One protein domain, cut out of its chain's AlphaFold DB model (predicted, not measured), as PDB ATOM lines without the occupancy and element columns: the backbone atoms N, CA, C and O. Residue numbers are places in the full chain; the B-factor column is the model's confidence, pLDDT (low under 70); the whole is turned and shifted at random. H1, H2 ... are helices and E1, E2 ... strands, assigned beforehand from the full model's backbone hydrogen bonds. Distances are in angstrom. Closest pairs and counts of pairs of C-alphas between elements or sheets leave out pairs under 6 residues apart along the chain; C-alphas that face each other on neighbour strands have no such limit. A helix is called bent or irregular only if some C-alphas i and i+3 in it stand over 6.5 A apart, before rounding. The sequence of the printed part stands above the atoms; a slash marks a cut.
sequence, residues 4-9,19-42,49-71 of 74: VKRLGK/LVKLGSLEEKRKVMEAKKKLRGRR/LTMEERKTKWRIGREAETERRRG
ATOM      1  N   VAL A   4       6.225  29.073 -28.897       87.00
ATOM      2  CA  VAL A   4       7.070  29.853 -27.994       87.00
ATOM      3  C   VAL A   4       7.139  29.109 -26.669       87.00
ATOM      4  O   VAL A   4       6.106  28.770 -26.095       87.00
ATOM      5  N   LYS A   5       8.349  28.806 -26.199       86.94
ATOM      6  CA  LYS A   5       8.584  28.161 -24.906       86.94
ATOM      7  C   LYS A   5       9.579  28.992 -24.109       86.94
ATOM      8  O   LYS A   5      10.694  29.224 -24.564       86.94
ATOM      9  N   ARG A   6       9.192  29.419 -22.909       83.44
ATOM     10  CA  ARG A   6      10.120  30.053 -21.966       83.44
ATOM     11  C   ARG A   6      11.041  28.983 -21.370       83.44
ATOM     12  O   ARG A   6      10.575  27.913 -20.977       83.44
ATOM     13  N   LEU A   7      12.335  29.268 -21.333       78.56
ATOM     14  CA  LEU A   7      13.369  28.445 -20.719       78.56
ATOM     15  C   LEU A   7      13.890  29.161 -19.462       78.56
ATOM     16  O   LEU A   7      14.238  30.341 -19.510       78.56
ATOM     17  N   GLY A   8      13.937  28.427 -18.347       69.62
ATOM     18  CA  GLY A   8      14.353  28.928 -17.032       69.62
ATOM     19  C   GLY A   8      13.211  29.489 -16.170       69.62
ATOM     20  O   GLY A   8      12.156  29.880 -16.673       69.62
ATOM     21  N   LYS A   9      13.432  29.527 -14.849       61.53
ATOM     22  CA  LYS A   9      12.598  30.258 -13.882       61.53
ATOM     23  C   LYS A   9      13.175  31.668 -13.748       61.53
ATOM     24  O   LYS A   9      14.067  31.889 -12.938       61.53
ATOM     25  N   LEU A  19      12.722  30.082 -26.288       88.12
ATOM     26  CA  LEU A  19      12.871  29.255 -27.473       88.12
ATOM     27  C   LEU A  19      11.663  29.470 -28.381       88.12
ATOM     28  O   LEU A  19      10.524  29.186 -27.998       88.12
ATOM     29  N   VAL A  20      11.918  29.955 -29.592       89.38
ATOM     30  CA  VAL A  20      10.887  30.217 -30.596       89.38
ATOM     31  C   VAL A  20      11.078  29.263 -31.769       89.38
ATOM     32  O   VAL A  20      12.093  29.301 -32.456       89.38
ATOM     33  N   LYS A  21      10.079  28.417 -32.022       90.44
ATOM     34  CA  LYS A  21       9.962  27.641 -33.258       90.44
ATOM     35  C   LYS A  21       9.159  28.455 -34.266       90.44
ATOM     36  O   LYS A  21       7.987  28.752 -34.022       90.44
ATOM     37  N   LEU A  22       9.802  28.820 -35.371       89.81
ATOM     38  CA  LEU A  22       9.193  29.551 -36.484       89.81
ATOM     39  C   LEU A  22       8.548  28.592 -37.491       89.81
ATOM     40  O   LEU A  22       8.772  27.384 -37.439       89.81
ATOM     41  N   GLY A  23       7.696  29.130 -38.369       88.88
ATOM     42  CA  GLY A  23       6.941  28.331 -39.333       88.88
ATOM     43  C   GLY A  23       7.763  27.904 -40.546       88.88
ATOM     44  O   GLY A  23       7.458  26.873 -41.136       88.88
ATOM     45  N   SER A  24       8.802  28.669 -40.893       91.81
ATOM     46  CA  SER A  24       9.668  28.404 -42.043       91.81
ATOM     47  C   SER A  24      11.108  28.884 -41.816       91.81
ATOM     48  O   SER A  24      11.390  29.715 -40.946       91.81
ATOM     49  N   LEU A  25      12.032  28.371 -42.634       87.88
ATOM     50  CA  LEU A  25      13.420  28.845 -42.671       87.88
ATOM     51  C   LEU A  25      13.527  30.286 -43.182       87.88
ATOM     52  O   LEU A  25      14.387  31.032 -42.719       87.88
ATOM     53  N   GLU A  26      12.645  30.703 -44.090       90.94
ATOM     54  CA  GLU A  26      12.641  32.069 -44.618       90.94
ATOM     55  C   GLU A  26      12.279  33.094 -43.534       90.94
ATOM     56  O   GLU A  26      12.937  34.128 -43.404       90.94
ATOM     57  N   GLU A  27      11.291  32.783 -42.687       89.69
ATOM     58  CA  GLU A  27      10.967  33.598 -41.510       89.69
ATOM     59  C   GLU A  27      12.166  33.698 -40.568       89.69
ATOM     60  O   GLU A  27      12.524  34.791 -40.124       89.69
ATOM     61  N   LYS A  28      12.824  32.563 -40.303       90.81
ATOM     62  CA  LYS A  28      14.028  32.522 -39.472       90.81
ATOM     63  C   LYS A  28      15.127  33.412 -40.043       90.81
ATOM     64  O   LYS A  28      15.710  34.201 -39.303       90.81
ATOM     65  N   ARG A  29      15.371  33.344 -41.353       91.75
ATOM     66  CA  ARG A  29      16.361  34.180 -42.037       91.75
ATOM     67  C   ARG A  29      16.054  35.669 -41.868       91.75
ATOM     68  O   ARG A  29      16.932  36.408 -41.432       91.75
ATOM     69  N   LYS A  30      14.810  36.095 -42.110       93.19
ATOM     70  CA  LYS A  30      14.383  37.498 -41.934       93.19
ATOM     71  C   LYS A  30      14.605  37.988 -40.496       93.19
ATOM     72  O   LYS A  30      15.102  39.096 -40.290       93.19
ATOM     73  N   VAL A  31      14.296  37.157 -39.495       91.00
ATOM     74  CA  VAL A  31      14.538  37.473 -38.074       91.00
ATOM     75  C   VAL A  31      16.034  37.618 -37.782       91.00
ATOM     76  O   VAL A  31      16.452  38.591 -37.152       91.00
ATOM     77  N   MET A  32      16.853  36.685 -38.266       91.94
ATOM     78  CA  MET A  32      18.299  36.702 -38.041       91.94
ATOM     79  C   MET A  32      18.990  37.873 -38.751       91.94
ATOM     80  O   MET A  32      19.898  38.473 -38.182       91.94
ATOM     81  N   GLU A  33      18.529  38.278 -39.935       91.25
ATOM     82  CA  GLU A  33      19.015  39.482 -40.625       91.25
ATOM     83  C   GLU A  33      18.633  40.769 -39.872       91.25
ATOM     84  O   GLU A  33      19.429  41.711 -39.772       91.25
ATOM     85  N   ALA A  34      17.437  40.803 -39.277       92.38
ATOM     86  CA  ALA A  34      16.973  41.923 -38.461       92.38
ATOM     87  C   ALA A  34      17.680  42.020 -37.098       92.38
ATOM     88  O   ALA A  34      17.670  43.099 -36.499       92.38
ATOM     89  N   LYS A  35      18.365  40.960 -36.635       90.62
ATOM     90  CA  LYS A  35      19.136  40.926 -35.374       90.62
ATOM     91  C   LYS A  35      20.076  42.122 -35.212       90.62
ATOM     92  O   LYS A  35      20.280  42.592 -34.097       90.62
ATOM     93  N   LYS A  36      20.632  42.654 -36.306       87.81
ATOM     94  CA  LYS A  36      21.504  43.843 -36.278       87.81
ATOM     95  C   LYS A  36      20.847  45.071 -35.631       87.81
ATOM     96  O   LYS A  36      21.555  45.870 -35.030       87.81
ATOM     97  N   LYS A  37      19.514  45.185 -35.695       91.50
ATOM     98  CA  LYS A  37      18.731  46.262 -35.066       91.50
ATOM     99  C   LYS A  37      18.719  46.181 -33.533       91.50
ATOM    100  O   LYS A  37      18.348  47.146 -32.881       91.50
ATOM    101  N   LEU A  38      19.121  45.044 -32.962       88.00
ATOM    102  CA  LEU A  38      19.245  44.847 -31.516       88.00
ATOM    103  C   LEU A  38      20.636  45.221 -30.980       88.00
ATOM    104  O   LEU A  38      20.873  45.114 -29.779       88.00
ATOM    105  N   ARG A  39      21.578  45.652 -31.836       85.75
ATOM    106  CA  ARG A  39      22.891  46.132 -31.375       85.75
ATOM    107  C   ARG A  39      22.710  47.306 -30.409       85.75
ATOM    108  O   ARG A  39      21.972  48.236 -30.703       85.75
ATOM    109  N   GLY A  40      23.389  47.245 -29.263       87.31
ATOM    110  CA  GLY A  40      23.291  48.251 -28.199       87.31
ATOM    111  C   GLY A  40      22.142  48.028 -27.211       87.31
ATOM    112  O   GLY A  40      22.115  48.681 -26.174       87.31
ATOM    113  N   ARG A  41      21.231  47.086 -27.480       88.88
ATOM    114  CA  ARG A  41      20.173  46.703 -26.539       88.88
ATOM    115  C   ARG A  41      20.586  45.511 -25.669       88.88
ATOM    116  O   ARG A  41      21.550  44.804 -25.973       88.88
ATOM    117  N   ARG A  42      19.852  45.279 -24.572       85.25
ATOM    118  CA  ARG A  42      20.085  44.143 -23.658       85.25
ATOM    119  C   ARG A  42      19.574  42.826 -24.253       85.25
ATOM    120  O   ARG A  42      20.133  41.770 -23.964       85.25
ATOM    121  N   LEU A  49      21.840  26.304 -31.698       87.12
ATOM    122  CA  LEU A  49      22.919  25.486 -32.238       87.12
ATOM    123  C   LEU A  49      23.159  24.263 -31.363       87.12
ATOM    124  O   LEU A  49      23.242  24.363 -30.130       87.12
ATOM    125  N   THR A  50      23.400  23.137 -32.025       87.62
ATOM    126  CA  THR A  50      23.950  21.935 -31.403       87.62
ATOM    127  C   THR A  50      25.341  22.208 -30.819       87.62
ATOM    128  O   THR A  50      26.002  23.210 -31.113       87.62
ATOM    129  N   MET A  51      25.822  21.303 -29.963       85.88
ATOM    130  CA  MET A  51      27.147  21.437 -29.346       85.88
ATOM    131  C   MET A  51      28.279  21.467 -30.382       85.88
ATOM    132  O   MET A  51      29.257  22.190 -30.189       85.88
ATOM    133  N   GLU A  52      28.148  20.721 -31.478       90.12
ATOM    134  CA  GLU A  52      29.136  20.698 -32.560       90.12
ATOM    135  C   GLU A  52      29.154  22.016 -33.333       90.12
ATOM    136  O   GLU A  52      30.202  22.653 -33.446       90.12
ATOM    137  N   GLU A  53      27.990  22.503 -33.760       89.31
ATOM    138  CA  GLU A  53      27.864  23.799 -34.433       89.31
ATOM    139  C   GLU A  53      28.358  24.949 -33.544       89.31
ATOM    140  O   GLU A  53      29.001  25.890 -34.018       89.31
ATOM    141  N   ARG A  54      28.128  24.861 -32.227       88.62
ATOM    142  CA  ARG A  54      28.644  25.830 -31.255       88.62
ATOM    143  C   ARG A  54      30.169  25.822 -31.201       88.62
ATOM    144  O   ARG A  54      30.764  26.901 -31.198       88.62
ATOM    145  N   LYS A  55      30.810  24.646 -31.195       91.06
ATOM    146  CA  LYS A  55      32.279  24.528 -31.260       91.06
ATOM    147  C   LYS A  55      32.824  25.155 -32.542       91.06
ATOM    148  O   LYS A  55      33.802  25.900 -32.478       91.06
ATOM    149  N   THR A  56      32.171  24.911 -33.677       92.44
ATOM    150  CA  THR A  56      32.540  25.505 -34.969       92.44
ATOM    151  C   THR A  56      32.414  27.028 -34.938       92.44
ATOM    152  O   THR A  56      33.380  27.725 -35.242       92.44
ATOM    153  N   LYS A  57      31.285  27.569 -34.458       90.50
ATOM    154  CA  LYS A  57      31.081  29.018 -34.276       90.50
ATOM    155  C   LYS A  57      32.160  29.647 -33.387       90.50
ATOM    156  O   LYS A  57      32.673  30.717 -33.702       90.50
ATOM    157  N   TRP A  58      32.525  28.981 -32.291       90.31
ATOM    158  CA  TRP A  58      33.589  29.433 -31.388       90.31
ATOM    159  C   TRP A  58      34.973  29.426 -32.043       90.31
ATOM    160  O   TRP A  58      35.781  30.312 -31.768       90.31
ATOM    161  N   ARG A  59      35.269  28.433 -32.887       92.38
ATOM    162  CA  ARG A  59      36.533  28.364 -33.631       92.38
ATOM    163  C   ARG A  59      36.643  29.515 -34.629       92.38
ATOM    164  O   ARG A  59      37.603  30.271 -34.547       92.38
ATOM    165  N   ILE A  60      35.613  29.713 -35.454       90.75
ATOM    166  CA  ILE A  60      35.539  30.818 -36.424       90.75
ATOM    167  C   ILE A  60      35.694  32.169 -35.713       90.75
ATOM    168  O   ILE A  60      36.445  33.031 -36.161       90.75
ATOM    169  N   GLY A  61      35.022  32.351 -34.570       88.94
ATOM    170  CA  GLY A  61      35.143  33.574 -33.775       88.94
ATOM    171  C   GLY A  61      36.571  33.843 -33.288       88.94
ATOM    172  O   GLY A  61      37.040  34.975 -33.392       88.94
ATOM    173  N   ARG A  62      37.279  32.811 -32.809       90.81
ATOM    174  CA  ARG A  62      38.681  32.924 -32.368       90.81
ATOM    175  C   ARG A  62      39.636  33.249 -33.510       90.81
ATOM    176  O   ARG A  62      40.540  34.063 -33.333       90.81
ATOM    177  N   GLU A  63      39.444  32.632 -34.669       90.25
ATOM    178  CA  GLU A  63      40.239  32.924 -35.866       90.25
ATOM    179  C   GLU A  63      40.015  34.368 -36.326       90.25
ATOM    180  O   GLU A  63      40.980  35.113 -36.493       90.25
ATOM    181  N   ALA A  64      38.756  34.806 -36.417       89.31
ATOM    182  CA  ALA A  64      38.418  36.184 -36.765       89.31
ATOM    183  C   ALA A  64      39.008  37.200 -35.771       89.31
ATOM    184  O   ALA A  64      39.522  38.239 -36.177       89.31
ATOM    185  N   GLU A  65      38.979  36.910 -34.466       89.12
ATOM    186  CA  GLU A  65      39.616  37.762 -33.458       89.12
ATOM    187  C   GLU A  65      41.141  37.808 -33.623       89.12
ATOM    188  O   GLU A  65      41.736  38.883 -33.552       89.12
ATOM    189  N   THR A  66      41.771  36.662 -33.889       90.75
ATOM    190  CA  THR A  66      43.218  36.571 -34.126       90.75
ATOM    191  C   THR A  66      43.630  37.415 -35.328       90.75
ATOM    192  O   THR A  66      44.581  38.192 -35.248       90.75
ATOM    193  N   GLU A  67      42.886  37.329 -36.429       89.56
ATOM    194  CA  GLU A  67      43.154  38.114 -37.631       89.56
ATOM    195  C   GLU A  67      42.877  39.616 -37.416       89.56
ATOM    196  O   GLU A  67      43.663  40.447 -37.875       89.56
ATOM    197  N   ARG A  68      41.854  39.986 -36.628       88.44
ATOM    198  CA  ARG A  68      41.636  41.384 -36.202       88.44
ATOM    199  C   ARG A  68      42.788  41.924 -35.361       88.44
ATOM    200  O   ARG A  68      43.218  43.052 -35.586       88.44
ATOM    201  N   ARG A  69      43.324  41.131 -34.425       88.75
ATOM    202  CA  ARG A  69      44.511  41.500 -33.627       88.75
ATOM    203  C   ARG A  69      45.758  41.675 -34.495       88.75
ATOM    204  O   ARG A  69      46.603  42.500 -34.176       88.75
ATOM    205  N   ARG A  70      45.846  40.952 -35.613       89.69
ATOM    206  CA  ARG A  70      46.881  41.125 -36.648       89.69
ATOM    207  C   ARG A  70      46.630  42.328 -37.573       89.69
ATOM    208  O   ARG A  70      47.349  42.495 -38.551       89.69
ATOM    209  N   GLY A  71      45.617  43.151 -37.293       84.69
ATOM    210  CA  GLY A  71      45.300  44.365 -38.047       84.69
ATOM    211  C   GLY A  71      44.498  44.132 -39.329       84.69
ATOM    212  O   GLY A  71      44.250  45.080 -40.074       84.69
TER     213      GLY A  71
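This is residues 4 to 9, 19 to 42 and 49 to 71 of the 74 residues of an uncharacterized protein of Harpegnathos saltator (UniProt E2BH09). A very small two-stranded sheet, E1 and E2, sits at one end of the model and leads by a tight link into helix H1, while the longer helix H2 is a separate rod reaching away from them and making most of the length. The arrangement is open, with no shared core: residues 50 to 56 and 58 to 71, which hold nearly the whole of H2, stick out, as do residues 32 to 42, of which 32 to 38 belong to H1. The printed part has 53 residues, with two named strands and two named helices in the order E1, E2, H1, H2; the sheet's order is E1 - E2, antiparallel, and the class is mostly helix. The whole is only just extended, close to loose, with a radius of gyration of the C-alphas of 15.2 A and spans of 42 by 28 by 26 A.

E1 is residues 4 to 7, 9.7 A from first to last C-alpha, and begins with C-alpha 4 at (7.070, 29.853, -27.994). E2 is residues 19 to 21, 6.7 A long. H1 is residues 25 to 38, 20.4 A long, with C-alpha 25 at (13.420, 28.845, -42.671). H1 is irregular, but only just: C-alphas 33 and 36 are 6.6 A apart. H2, the longest helix, is residues 51 to 69, 26.9 A long, and ends with C-alpha 69 at (44.511, 41.500, -33.627).

E1 and E2 are antiparallel neighbours, with 158 degrees between their N-to-C directions. The C-alphas of Val 4 and Val 20 face each other at 4.6 A, and those of Lys 5 and Leu 19 at 5.1 A. Across this pair N 5 and O 19 are within hydrogen-bond range at 2.8 A, and so are N 19 and O 5 at 2.8 A. The tight link of 3 residues joins E2 to H1. E1 and H1 are apart. H2 is apart from E1, from E2 and from H1. In H2 every O i to N i+4 pair is within hydrogen-bond range; in H1 7 of 10 are.

The two C-alphas farthest apart are those of Lys 9 and Gly 71, at 43.0 A. Residues 10 to 18 are not printed, and C-alphas 9 and 19 stand 13.6 A apart across that cut. Residues 43 to 48 are not printed either, and the gap from C-alpha 42 to C-alpha 49 is 20.7 A. The links E1 to E2 and H1 to H2 run across these cuts. The mean pLDDT of the printed part is 88.3, and confidence is low, under 70, at residues 8 to 9.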